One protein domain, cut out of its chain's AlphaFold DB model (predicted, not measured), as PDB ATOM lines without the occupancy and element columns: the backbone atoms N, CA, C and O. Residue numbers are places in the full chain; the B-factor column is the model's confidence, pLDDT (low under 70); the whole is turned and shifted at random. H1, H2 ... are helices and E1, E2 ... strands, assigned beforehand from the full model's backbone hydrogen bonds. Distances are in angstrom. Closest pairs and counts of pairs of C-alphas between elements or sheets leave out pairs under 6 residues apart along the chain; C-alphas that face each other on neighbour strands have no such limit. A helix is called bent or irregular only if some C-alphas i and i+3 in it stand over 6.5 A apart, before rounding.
ATOM      1  N   GLU A  53     175.665 154.723 157.712       92.38
ATOM      2  CA  GLU A  53     176.407 155.968 157.957       92.38
ATOM      3  C   GLU A  53     176.367 156.900 156.738       92.38
ATOM      4  O   GLU A  53     176.215 158.113 156.878       92.38
ATOM      5  N   SER A  54     176.372 156.337 155.527       92.00
ATOM      6  CA  SER A  54     176.274 157.104 154.278       92.00
ATOM      7  C   SER A  54     174.933 157.817 154.119       92.00
ATOM      8  O   SER A  54     174.849 158.823 153.419       92.00
ATOM      9  N   LEU A  55     173.876 157.345 154.787       90.75
ATOM     10  CA  LEU A  55     172.578 158.020 154.795       90.75
ATOM     11  C   LEU A  55     172.596 159.326 155.596       90.75
ATOM     12  O   LEU A  55     171.635 160.081 155.497       90.75
ATOM     13  N   THR A  56     173.650 159.605 156.368       80.88
ATOM     14  CA  THR A  56     173.814 160.874 157.099       80.88
ATOM     15  C   THR A  56     174.478 161.971 156.257       80.88
ATOM     16  O   THR A  56     174.323 163.151 156.568       80.88
ATOM     17  N   GLU A  57     175.118 161.605 155.138       71.50
ATOM     18  CA  GLU A  57     175.741 162.505 154.153       71.50
ATOM     19  C   GLU A  57     174.676 163.190 153.280       71.50
ATOM     20  O   GLU A  57     174.528 162.942 152.075       71.50
ATOM     21  N   ILE A  58     173.864 164.027 153.924       67.69
ATOM     22  CA  ILE A  58     172.721 164.712 153.336       67.69
ATOM     23  C   ILE A  58     173.001 166.212 153.286       67.69
ATOM     24  O   ILE A  58     173.001 166.902 154.302       67.69
ATOM     25  N   HIS A  59     173.123 166.738 152.069       69.00
ATOM     26  CA  HIS A  59     173.197 168.177 151.824       69.00
ATOM     27  C   HIS A  59     171.979 168.626 151.014       69.00
ATOM     28  O   HIS A  59     171.950 168.484 149.789       69.00
ATOM     29  N   HIS A  60     170.963 169.126 151.726       60.84
ATOM     30  CA  HIS A  60     169.642 169.499 151.200       60.84
ATOM     31  C   HIS A  60     169.580 170.844 150.481       60.84
ATOM     32  O   HIS A  60     168.521 171.212 149.971       60.84
ATOM     33  N   ASP A  61     170.677 171.589 150.445       61.19
ATOM     34  CA  ASP A  61     170.701 172.922 149.867       61.19
ATOM     35  C   ASP A  61     170.361 172.769 148.386       61.19
ATOM     36  O   ASP A  61     171.197 172.300 147.622       61.19
ATOM     37  N   GLY A  62     169.132 173.073 147.966       57.22
ATOM     38  CA  GLY A  62     168.631 172.732 146.636       57.22
ATOM     39  C   GLY A  62     169.650 173.068 145.548       57.22
ATOM     40  O   GLY A  62     170.005 174.230 145.357       57.22
ATOM     41  N   MET A  63     170.190 172.051 144.867       65.38
ATOM     42  CA  MET A  63     171.075 172.300 143.733       65.38
ATOM     43  C   MET A  63     170.227 172.949 142.634       65.38
ATOM     44  O   MET A  63     169.265 172.308 142.177       65.38
ATOM     45  N   PRO A  64     170.522 174.200 142.231       67.12
ATOM     46  CA  PRO A  64     169.795 174.819 141.139       67.12
ATOM     47  C   PRO A  64     169.936 173.926 139.908       67.12
ATOM     48  O   PRO A  64     170.995 173.357 139.646       67.12
ATOM     49  N   SER A  65     168.833 173.717 139.198       74.88
ATOM     50  CA  SER A  65     168.874 173.014 137.921       74.88
ATOM     51  C   SER A  65     169.764 173.794 136.961       74.88
ATOM     52  O   SER A  65     169.514 174.975 136.719       74.88
ATOM     53  N   GLU A  66     170.764 173.133 136.393       85.31
ATOM     54  CA  GLU A  66     171.539 173.699 135.298       85.31
ATOM     55  C   GLU A  66     170.839 173.419 133.970       85.31
ATOM     56  O   GLU A  66     170.321 172.321 133.739       85.31
ATOM     57  N   LYS A  67     170.801 174.428 133.096       87.94
ATOM     58  CA  LYS A  67     170.194 174.298 131.771       87.94
ATOM     59  C   LYS A  67     170.915 173.196 130.986       87.94
ATOM     60  O   LYS A  67     172.142 173.139 130.981       87.94
ATOM     61  N   ASP A  68     170.144 172.327 130.335       88.50
ATOM     62  CA  ASP A  68     170.642 171.232 129.490       88.50
ATOM     63  C   ASP A  68     171.537 170.205 130.222       88.50
ATOM     64  O   ASP A  68     172.319 169.482 129.597       88.50
ATOM     65  N   LYS A  69     171.414 170.107 131.554       90.81
ATOM     66  CA  LYS A  69     172.103 169.117 132.392       90.81
ATOM     67  C   LYS A  69     171.111 168.275 133.186       90.81
ATOM     68  O   LYS A  69     170.111 168.767 133.704       90.81
ATOM     69  N   ASP A  70     171.443 167.002 133.335       91.50
ATOM     70  CA  ASP A  70     170.801 166.120 134.295       91.50
ATOM     71  C   ASP A  70     171.453 166.250 135.675       91.50
ATOM     72  O   ASP A  70     172.622 166.616 135.818       91.50
ATOM     73  N   ARG A  71     170.694 165.870 136.702       91.50
ATOM     74  CA  ARG A  71     171.216 165.611 138.045       91.50
ATOM     75  C   ARG A  71     171.769 164.190 138.077       91.50
ATOM     76  O   ARG A  71     171.026 163.262 138.382       91.50
ATOM     77  N   GLY A  72     173.031 164.029 137.693       92.69
ATOM     78  CA  GLY A  72     173.682 162.725 137.659       92.69
ATOM     79  C   GLY A  72     174.080 162.298 139.065       92.69
ATOM     80  O   GLY A  72     174.862 162.991 139.717       92.69
ATOM     81  N   HIS A  73     173.584 161.156 139.530       94.56
ATOM     82  CA  HIS A  73     174.003 160.571 140.806       94.56
ATOM     83  C   HIS A  73     175.422 160.006 140.720       94.56
ATOM     84  O   HIS A  73     175.832 159.591 139.644       94.56
ATOM     85  N   PHE A  74     176.176 159.965 141.816       95.38
ATOM     86  CA  PHE A  74     177.374 159.123 141.888       95.38
ATOM     87  C   PHE A  74     176.981 157.675 142.190       95.38
ATOM     88  O   PHE A  74     177.358 156.767 141.459       95.38
ATOM     89  N   ILE A  75     176.178 157.472 143.234       96.75
ATOM     90  CA  ILE A  75     175.587 156.183 143.589       96.75
ATOM     91  C   ILE A  75     174.110 156.207 143.197       96.75
ATOM     92  O   ILE A  75     173.312 156.951 143.781       96.75
ATOM     93  N   ALA A  76     173.756 155.410 142.191       96.12
ATOM     94  CA  ALA A  76     172.417 155.388 141.618       96.12
ATOM     95  C   ALA A  76     171.346 154.884 142.586       96.12
ATOM     96  O   ALA A  76     171.562 153.990 143.402       96.12
ATOM     97  N   GLN A  77     170.123 155.383 142.402       95.62
ATOM     98  CA  GLN A  77     168.947 154.897 143.125       95.62
ATOM     99  C   GLN A  77     168.685 153.398 142.900       95.62
ATOM    100  O   GLN A  77     168.171 152.732 143.799       95.62
ATOM    101  N   SER A  78     169.036 152.857 141.727       94.94
ATOM    102  CA  SER A  78     168.902 151.426 141.419       94.94
ATOM    103  C   SER A  78     169.782 150.537 142.297       94.94
ATOM    104  O   SER A  78     169.490 149.357 142.431       94.94
ATOM    105  N   PHE A  79     170.822 151.094 142.923       98.00
ATOM    106  CA  PHE A  79     171.725 150.351 143.797       98.00
ATOM    107  C   PHE A  79     171.246 150.222 145.237       98.00
ATOM    108  O   PHE A  79     171.813 149.449 146.002       98.00
ATOM    109  N   LYS A  80     170.187 150.942 145.606       96.69
ATOM    110  CA  LYS A  80     169.659 150.993 146.970       96.69
ATOM    111  C   LYS A  80     169.419 149.607 147.588       96.69
ATOM    112  O   LYS A  80     169.754 149.403 148.747       96.69
ATOM    113  N   GLU A  81     168.874 148.664 146.820       97.00
ATOM    114  CA  GLU A  81     168.582 147.298 147.290       97.00
ATOM    115  C   GLU A  81     169.821 146.401 147.431       97.00
ATOM    116  O   GLU A  81     169.730 145.336 148.027       97.00
ATOM    117  N   PHE A  82     170.973 146.826 146.906       98.19
ATOM    118  CA  PHE A  82     172.249 146.110 147.023       98.19
ATOM    119  C   PHE A  82     173.172 146.698 148.100       98.19
ATOM    120  O   PHE A  82     174.286 146.210 148.290       98.19
ATOM    121  N   LEU A  83     172.728 147.769 148.762       98.19
ATOM    122  CA  LEU A  83     173.482 148.526 149.767       98.19
ATOM    123  C   LEU A  83     172.848 148.454 151.158       98.19
ATOM    124  O   LEU A  83     173.560 148.573 152.147       98.19
ATOM    125  N   LEU A  84     171.527 148.284 151.222       98.25
ATOM    126  CA  LEU A  84     170.743 148.266 152.452       98.25
ATOM    127  C   LEU A  84     169.909 146.991 152.505       98.25
ATOM    128  O   LEU A  84     169.268 146.613 151.521       98.25
ATOM    129  N   THR A  85     169.880 146.360 153.669       98.19
ATOM    130  CA  THR A  85     168.994 145.236 153.971       98.19
ATOM    131  C   THR A  85     167.518 145.666 153.914       98.19
ATOM    132  O   THR A  85     167.201 146.856 154.039       98.19
ATOM    133  N   PRO A  86     166.569 144.721 153.754       97.38
ATOM    134  CA  PRO A  86     165.139 145.034 153.800       97.38
ATOM    135  C   PRO A  86     164.708 145.771 155.080       97.38
ATOM    136  O   PRO A  86     163.913 146.714 155.010       97.38
ATOM    137  N   ASP A  87     165.271 145.391 156.229       97.81
ATOM    138  CA  ASP A  87     164.963 146.000 157.528       97.81
ATOM    139  C   ASP A  87     165.493 147.435 157.630       97.81
ATOM    140  O   ASP A  87     164.789 148.324 158.119       97.81
ATOM    141  N   GLU A  88     166.690 147.709 157.107       97.81
ATOM    142  CA  GLU A  88     167.238 149.068 157.041       97.81
ATOM    143  C   GLU A  88     166.472 149.944 156.049       97.81
ATOM    144  O   GLU A  88     166.226 151.118 156.321       97.81
ATOM    145  N   LEU A  89     166.033 149.393 154.912       96.19
ATOM    146  CA  LEU A  89     165.182 150.123 153.967       96.19
ATOM    147  C   LEU A  89     163.851 150.540 154.594       96.19
ATOM    148  O   LEU A  89     163.327 151.607 154.260       96.19
ATOM    149  N   SER A  90     163.312 149.715 155.494       95.81
ATOM    150  CA  SER A  90     162.127 150.047 156.284       95.81
ATOM    151  C   SER A  90     162.454 151.114 157.334       95.81
ATOM    152  O   SER A  90     161.852 152.190 157.339       95.81
ATOM    153  N   SER A  91     163.469 150.858 158.164       96.44
ATOM    154  CA  SER A  91     163.833 151.678 159.327       96.44
ATOM    155  C   SER A  91     164.358 153.067 158.949       96.44
ATOM    156  O   SER A  91     164.005 154.066 159.571       96.44
ATOM    157  N   PHE A  92     165.142 153.155 157.873       94.19
ATOM    158  CA  PHE A  92     165.783 154.379 157.385       94.19
ATOM    159  C   PHE A  92     165.164 154.890 156.081       94.19
ATOM    160  O   PHE A  92     165.805 155.628 155.329       94.19
ATOM    161  N   LYS A  93     163.897 154.545 155.807       93.12
ATOM    162  CA  LYS A  93     163.179 154.909 154.573       93.12
ATOM    163  C   LYS A  93     163.359 156.376 154.173       93.12
ATOM    164  O   LYS A  93     163.601 156.670 153.003       93.12
ATOM    165  N   ASN A  94     163.245 157.297 155.130       90.94
ATOM    166  CA  ASN A  94     163.399 158.728 154.868       90.94
ATOM    167  C   ASN A  94     164.839 159.082 154.473       90.94
ATOM    168  O   ASN A  94     165.028 159.724 153.443       90.94
ATOM    169  N   GLY A  95     165.839 158.610 155.224       91.69
ATOM    170  CA  GLY A  95     167.255 158.828 154.910       91.69
ATOM    171  C   GLY A  95     167.632 158.264 153.540       91.69
ATOM    172  O   GLY A  95     168.203 158.973 152.715       91.69
ATOM    173  N   ALA A  96     167.196 157.042 153.229       93.31
ATOM    174  CA  ALA A  96     167.396 156.435 151.915       93.31
ATOM    175  C   ALA A  96     166.728 157.253 150.793       93.31
ATOM    176  O   ALA A  96     167.352 157.548 149.773       93.31
ATOM    177  N   ASN A  97     165.472 157.671 150.968       91.62
ATOM    178  CA  ASN A  97     164.774 158.485 149.969       91.62
ATOM    179  C   ASN A  97     165.461 159.830 149.720       91.62
ATOM    180  O   ASN A  97     165.445 160.326 148.594       91.62
ATOM    181  N   ILE A  98     166.060 160.414 150.755       90.19
ATOM    182  CA  ILE A  98     166.804 161.661 150.646       90.19
ATOM    183  C   ILE A  98     168.138 161.430 149.933       90.19
ATOM    184  O   ILE A  98     168.416 162.113 148.946       90.19
ATOM    185  N   PHE A  99     168.930 160.451 150.383       92.94
ATOM    186  CA  PHE A  99     170.258 160.165 149.840       92.94
ATOM    187  C   PHE A  99     170.217 159.837 148.340       92.94
ATOM    188  O   PHE A  99     170.991 160.386 147.552       92.94
ATOM    189  N   PHE A 100     169.286 158.965 147.937       93.62
ATOM    190  CA  PHE A 100     169.069 158.587 146.536       93.62
ATOM    191  C   PHE A 100     168.151 159.567 145.792       93.62
ATOM    192  O   PHE A 100     167.940 159.450 144.584       93.62
ATOM    193  N   GLY A 101     167.587 160.545 146.500       90.94
ATOM    194  CA  GLY A 101     166.744 161.583 145.933       90.94
ATOM    195  C   GLY A 101     167.540 162.561 145.074       90.94
ATOM    196  O   GLY A 101     168.764 162.608 145.097       90.94
ATOM    197  N   ARG A 102     166.834 163.401 144.313       87.88
ATOM    198  CA  ARG A 102     167.441 164.378 143.386       87.88
ATOM    199  C   ARG A 102     168.019 165.622 144.069       87.88
ATOM    200  O   ARG A 102     168.339 166.585 143.374       87.88
ATOM    201  N   GLN A 103     168.044 165.667 145.395       83.62
ATOM    202  CA  GLN A 103     168.422 166.861 146.155       83.62
ATOM    203  C   GLN A 103     169.683 166.667 146.995       83.62
ATOM    204  O   GLN A 103     170.169 167.655 147.528       83.62
ATOM    205  N   ASN A 104     170.240 165.452 147.081       88.50
ATOM    206  CA  ASN A 104     171.473 165.236 147.828       88.50
ATOM    207  C   ASN A 104     172.697 165.705 147.025       88.50
ATOM    208  O   ASN A 104     173.203 164.971 146.174       88.50
ATOM    209  N   LYS A 105     173.203 166.908 147.316       86.75
ATOM    210  CA  LYS A 105     174.416 167.444 146.672       86.75
ATOM    211  C   LYS A 105     175.668 166.596 146.919       86.75
ATOM    212  O   LYS A 105     176.555 166.599 146.074       86.75
ATOM    213  N   ALA A 106     175.729 165.837 148.014       87.62
ATOM    214  CA  ALA A 106     176.858 164.947 148.307       87.62
ATOM    215  C   ALA A 106     176.987 163.800 147.292       87.62
ATOM    216  O   ALA A 106     178.074 163.251 147.084       87.62
ATOM    217  N   ASN A 107     175.858 163.435 146.677       92.25
ATOM    218  CA  ASN A 107     175.713 162.304 145.771       92.25
ATOM    219  C   ASN A 107     175.309 162.735 144.349       92.25
ATOM    220  O   ASN A 107     175.042 161.875 143.518       92.25
ATOM    221  N   ILE A 108     175.237 164.034 144.037       90.69
ATOM    222  CA  ILE A 108     174.787 164.533 142.729       90.69
ATOM    223  C   ILE A 108     175.727 165.613 142.215       90.69
ATOM    224  O   ILE A 108     176.009 166.577 142.920       90.69
ATOM    225  N   THR A 109     176.097 165.518 140.936       90.38
ATOM    226  CA  THR A 109     176.652 166.649 140.179       90.38
ATOM    227  C   THR A 109     175.937 166.829 138.835       90.38
ATOM    228  O   THR A 109     175.374 165.870 138.295       90.38
ATOM    229  N   PRO A 110     175.923 168.056 138.281       90.44
ATOM    230  CA  PRO A 110     175.416 168.310 136.938       90.44
ATOM    231  C   PRO A 110     176.174 167.479 135.900       90.44
ATOM    232  O   PRO A 110     177.406 167.514 135.832       90.44
ATOM    233  N   GLN A 111     175.435 166.757 135.063       91.94
ATOM    234  CA  GLN A 111     175.989 165.864 134.052       91.94
ATOM    235  C   GLN A 111     175.270 166.060 132.715       91.94
ATOM    236  O   GLN A 111     174.088 166.393 132.673       91.94
ATOM    237  N   SER A 112     175.976 165.898 131.591       91.62
ATOM    238  CA  SER A 112     175.314 165.974 130.284       91.62
ATOM    239  C   SER A 112     174.308 164.818 130.128       91.62
ATOM    240  O   SER A 112     174.601 163.712 130.597       91.62
ATOM    241  N   PRO A 113     173.169 165.015 129.438       91.50
ATOM    242  CA  PRO A 113     172.234 163.929 129.157       91.50
ATOM    243  C   PRO A 113     172.897 162.724 128.482       91.50
ATOM    244  O   PRO A 113     172.586 161.587 128.822       91.50
ATOM    245  N   ALA A 114     173.853 162.965 127.578       91.06
ATOM    246  CA  ALA A 114     174.584 161.908 126.884       91.06
ATOM    247  C   ALA A 114     175.481 161.077 127.812       91.06
ATOM    248  O   ALA A 114     175.616 159.874 127.620       91.06
ATOM    249  N   SER A 115     176.070 161.710 128.829       90.50
ATOM    250  CA  SER A 115     176.910 161.025 129.813       90.50
ATOM    251  C   SER A 115     176.098 160.352 130.921       90.50
ATOM    252  O   SER A 115     176.582 159.389 131.503       90.50
ATOM    253  N   ASN A 116     174.896 160.845 131.230       93.75
ATOM    254  CA  ASN A 116     174.056 160.323 132.309       93.75
ATOM    255  C   ASN A 116     173.144 159.178 131.841       93.75
ATOM    256  O   ASN A 116     173.079 158.123 132.467       93.75
ATOM    257  N   ARG A 117     172.424 159.378 130.733       92.62
ATOM    258  CA  ARG A 117     171.307 158.518 130.320       92.62
ATOM    259  C   ARG A 117     171.773 157.286 129.548       92.62
ATOM    260  O   ARG A 117     172.850 157.257 128.958       92.62
ATOM    261  N   ASN A 118     170.893 156.293 129.495       92.31
ATOM    262  CA  ASN A 118     170.988 155.155 128.590       92.31
ATOM    263  C   ASN A 118     169.735 155.137 127.706       92.31
ATOM    264  O   ASN A 118     168.617 155.069 128.217       92.31
ATOM    265  N   SER A 119     169.909 155.245 126.395       87.00
ATOM    266  CA  SER A 119     168.841 155.180 125.392       87.00
ATOM    267  C   SER A 119     169.380 154.540 124.108       87.00
ATOM    268  O   SER A 119     170.545 154.157 124.048       87.00
ATOM    269  N   LYS A 120     168.551 154.420 123.062       81.56
ATOM    270  CA  LYS A 120     169.014 153.917 121.754       81.56
ATOM    271  C   LYS A 120     170.192 154.728 121.194       81.56
ATOM    272  O   LYS A 120     171.064 154.150 120.559       81.56
ATOM    273  N   ASP A 121     170.227 156.026 121.491       82.31
ATOM    274  CA  ASP A 121     171.208 156.970 120.946       82.31
ATOM    275  C   ASP A 121     172.307 157.350 121.954       82.31
ATOM    276  O   ASP A 121     173.312 157.947 121.578       82.31
ATOM    277  N   LEU A 122     172.126 157.029 123.242       81.94
ATOM    278  CA  LEU A 122     173.008 157.454 124.331       81.94
ATOM    279  C   LEU A 122     173.493 156.252 125.141       81.94
ATOM    280  O   LEU A 122     172.695 155.498 125.687       81.94
ATOM    281  N   THR A 123     174.810 156.107 125.267       87.94
ATOM    282  CA  THR A 123     175.454 155.112 126.135       87.94
ATOM    283  C   THR A 123     176.242 155.835 127.224       87.94
ATOM    284  O   THR A 123     177.447 156.045 127.105       87.94
ATOM    285  N   GLY A 124     175.534 156.256 128.270       92.06
ATOM    286  CA  GLY A 124     176.106 156.907 129.443       92.06
ATOM    287  C   GLY A 124     176.239 155.983 130.654       92.06
ATOM    288  O   GLY A 124     176.078 154.763 130.574       92.06
ATOM    289  N   GLN A 125     176.489 156.604 131.802       95.81
ATOM    290  CA  GLN A 125     176.618 155.985 133.117       95.81
ATOM    291  C   GLN A 125     175.488 154.991 133.425       95.81
ATOM    292  O   GLN A 125     175.771 153.859 133.821       95.81
ATOM    293  N   ALA A 126     174.230 155.350 133.136       95.69
ATOM    294  CA  ALA A 126     173.073 154.494 133.401       95.69
ATOM    295  C   ALA A 126     173.136 153.112 132.721       95.69
ATOM    296  O   ALA A 126     172.503 152.170 133.195       95.69
ATOM    297  N   LYS A 127     173.892 152.949 131.621       95.31
ATOM    298  CA  LYS A 127     174.069 151.636 130.979       95.31
ATOM    299  C   LYS A 127     174.838 150.686 131.891       95.31
ATOM    300  O   LYS A 127     174.423 149.545 132.077       95.31
ATOM    301  N   PHE A 128     175.944 151.163 132.453       95.44
ATOM    302  CA  PHE A 128     176.796 150.370 133.332       95.44
ATOM    303  C   PHE A 128     176.091 150.070 134.657       95.44
ATOM    304  O   PHE A 128     176.146 148.945 135.147       95.44
ATOM    305  N   GLU A 129     175.345 151.036 135.193       97.06
ATOM    306  CA  GLU A 129     174.532 150.845 136.401       97.06
ATOM    307  C   GLU A 129     173.432 149.795 136.204       97.06
ATOM    308  O   GLU A 129     173.191 148.967 137.088       97.06
ATOM    309  N   LEU A 130     172.796 149.780 135.028       96.00
ATOM    310  CA  LEU A 130     171.825 148.751 134.666       96.00
ATOM    311  C   LEU A 130     172.487 147.373 134.564       96.00
ATOM    312  O   LEU A 130     171.972 146.417 135.133       96.00
ATOM    313  N   GLN A 131     173.649 147.272 133.912       95.38
ATOM    314  CA  GLN A 131     174.386 146.008 133.792       95.38
ATOM    315  C   GLN A 131     174.773 145.423 135.155       95.38
ATOM    316  O   GLN A 131     174.603 144.225 135.374       95.38
ATOM    317  N   ILE A 132     175.246 146.262 136.083       97.19
ATOM    318  CA  ILE A 132     175.551 145.842 137.456       97.19
ATOM    319  C   ILE A 132     174.283 145.353 138.162       97.19
ATOM    320  O   ILE A 132     174.283 144.278 138.760       97.19
ATOM    321  N   SER A 133     173.192 146.119 138.065       97.12
ATOM    322  CA  SER A 133     171.920 145.766 138.703       97.12
ATOM    323  C   SER A 133     171.372 144.439 138.170       97.12
ATOM    324  O   SER A 133     170.913 143.602 138.945       97.12
ATOM    325  N   ASP A 134     171.444 144.221 136.856       96.38
ATOM    326  CA  ASP A 134     171.004 142.987 136.205       96.38
ATOM    327  C   ASP A 134     171.865 141.784 136.604       96.38
ATOM    328  O   ASP A 134     171.325 140.701 136.842       96.38
ATOM    329  N   TYR A 135     173.186 141.967 136.689       95.88
ATOM    330  CA  TYR A 135     174.110 140.946 137.178       95.88
ATOM    331  C   TYR A 135     173.759 140.534 138.610       95.88
ATOM    332  O   TYR A 135     173.493 139.358 138.865       95.88
ATOM    333  N   LEU A 136     173.676 141.505 139.526       96.88
ATOM    334  CA  LEU A 136     173.382 141.240 140.933       96.88
ATOM    335  C   LEU A 136     172.028 140.551 141.083       96.88
ATOM    336  O   LEU A 136     171.946 139.520 141.743       96.88
ATOM    337  N   LYS A 137     170.981 141.023 140.394       96.06
ATOM    338  CA  LYS A 137     169.644 140.406 140.441       96.06
ATOM    339  C   LYS A 137     169.644 138.927 140.075       96.06
ATOM    340  O   LYS A 137     168.917 138.176 140.727       96.06
ATOM    341  N   LYS A 138     170.434 138.535 139.072       95.38
ATOM    342  CA  LYS A 138     170.539 137.155 138.566       95.38
ATOM    343  C   LYS A 138     171.491 136.274 139.378       95.38
ATOM    344  O   LYS A 138     171.390 135.056 139.281       95.38
ATOM    345  N   SER A 139     172.404 136.868 140.139       93.62
ATOM    346  CA  SER A 139     173.341 136.133 140.991       93.62
ATOM    347  C   SER A 139     172.667 135.564 142.249       93.62
ATOM    348  O   SER A 139     171.665 136.106 142.724       93.62
ATOM    349  N   SER A 140     173.232 134.487 142.799       92.31
ATOM    350  CA  SER A 140     172.885 133.931 144.118       92.31
ATOM    351  C   SER A 140     173.430 134.782 145.270       92.31
ATOM    352  O   SER A 140     172.742 135.035 146.256       92.31
ATOM    353  N   ASP A 141     174.666 135.235 145.111       94.00
ATOM    354  CA  ASP A 141     175.547 135.795 146.139       94.00
ATOM    355  C   ASP A 141     176.520 136.832 145.550       94.00
ATOM    356  O   ASP A 141     177.508 137.204 146.173       94.00
ATOM    357  N   GLY A 142     176.230 137.338 144.348       95.12
ATOM    358  CA  GLY A 142     177.135 138.206 143.608       95.12
ATOM    359  C   GLY A 142     177.498 139.486 144.357       95.12
ATOM    360  O   GLY A 142     176.674 140.110 145.037       95.12
ATOM    361  N   LYS A 143     178.749 139.896 144.154       96.19
ATOM    362  CA  LYS A 143     179.361 141.073 144.761       96.19
ATOM    363  C   LYS A 143     180.096 141.894 143.708       96.19
ATOM    364  O   LYS A 143     180.760 141.348 142.825       96.19
TER     365      LYS A 143
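AT A GLANCE: This is residues 53 to 143 of the 169 residues of an uncharacterized protein of Gemella palaticanis (UniProt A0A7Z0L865). This is a flat slab of three uneven rows: H2, carried on from E1, lies in the middle, the long helix H6 packs along one side of it, and H4 with the short H1 and H3 makes the row on the other side. E1 pairs with E2 in a small two-stranded antiparallel sheet near one end of the slab, and residues 57 to 69, with no named element, loop round the outside from H1 to E1. The printed part has 91 residues with six named helices and two named strands, in the order H1, E1, H2, H3, H4, E2, H5, H6, and its class is mostly helix. It is only just compact, close to loose, with a radius of gyration of the C-alphas of 14.3 A and spans of 39 by 33 by 15 A.

IN THESE COORDINATES: H1 is residues 53 to 56, 5.6 A long, with C-alpha 53 at (176.407, 155.968, 157.957). E1 is residues 70 to 73, 9.1 A. H2 is residues 77 to 82, 10.2 A, and begins at C-alpha 77 at (168.947, 154.897, 143.125); it is irregular, with C-alphas 78 and 81 7.2 A apart. H3 is residues 86 to 91, 8.7 A, and H4 is residues 93 to 99, 10.0 A. E2 is residues 108 to 111, 8.9 A, and H5 is residues 113 to 116, 5.1 A. H6, residues 125 to 138, is 20.5 A long and ends at C-alpha 138 at (170.539, 137.155, 138.566).

HOW THE PARTS SIT: E1 and E2 are antiparallel neighbours at 138 degrees, with N 70 and O 111 2.8 A apart and N 109 and O 72 3.1 A apart, both within hydrogen-bond range. H2 touches H6, the same way at a shallow tilt of 27 degrees; their closest C-alphas, of Phe 79 and Ser 133, are 6.9 A apart. H2 and H4 are close but not clearly touching, at 7.7 A between the C-alphas of Lys 80 and Ala 96. H4 touches H1, closest at the C-alphas of Leu 55 and Gly 95, 5.4 A. H3 and H4 are close but not clearly touching, at 7.0 A between the C-alphas of Leu 89 and Ala 96, and stand about perpendicular at 88 degrees. H5 and H6 only just touch, only at the corner, with 3 pairs of C-alphas within 8 A; the closest are those of Asn 116 and Gln 125, 5.1 A. H4 and H6 are apart. In H3, H4 and H6 every O i to N i+4 pair is within hydrogen-bond range; in H2 0 of 2 are, beside 2 of 3 O i to N i+3 pairs, and H1 and H5 are too short for an O i to N i+4 pair.

THE WHOLE: The C-alphas farthest apart, of Lys 67 and Ser 140, are 42.3 A apart. The printed part has no cut. The link from H1 to E1, 13 residues, is long. The mean pLDDT of the printed part is 90.2, and residues 58 to 64 are under 70.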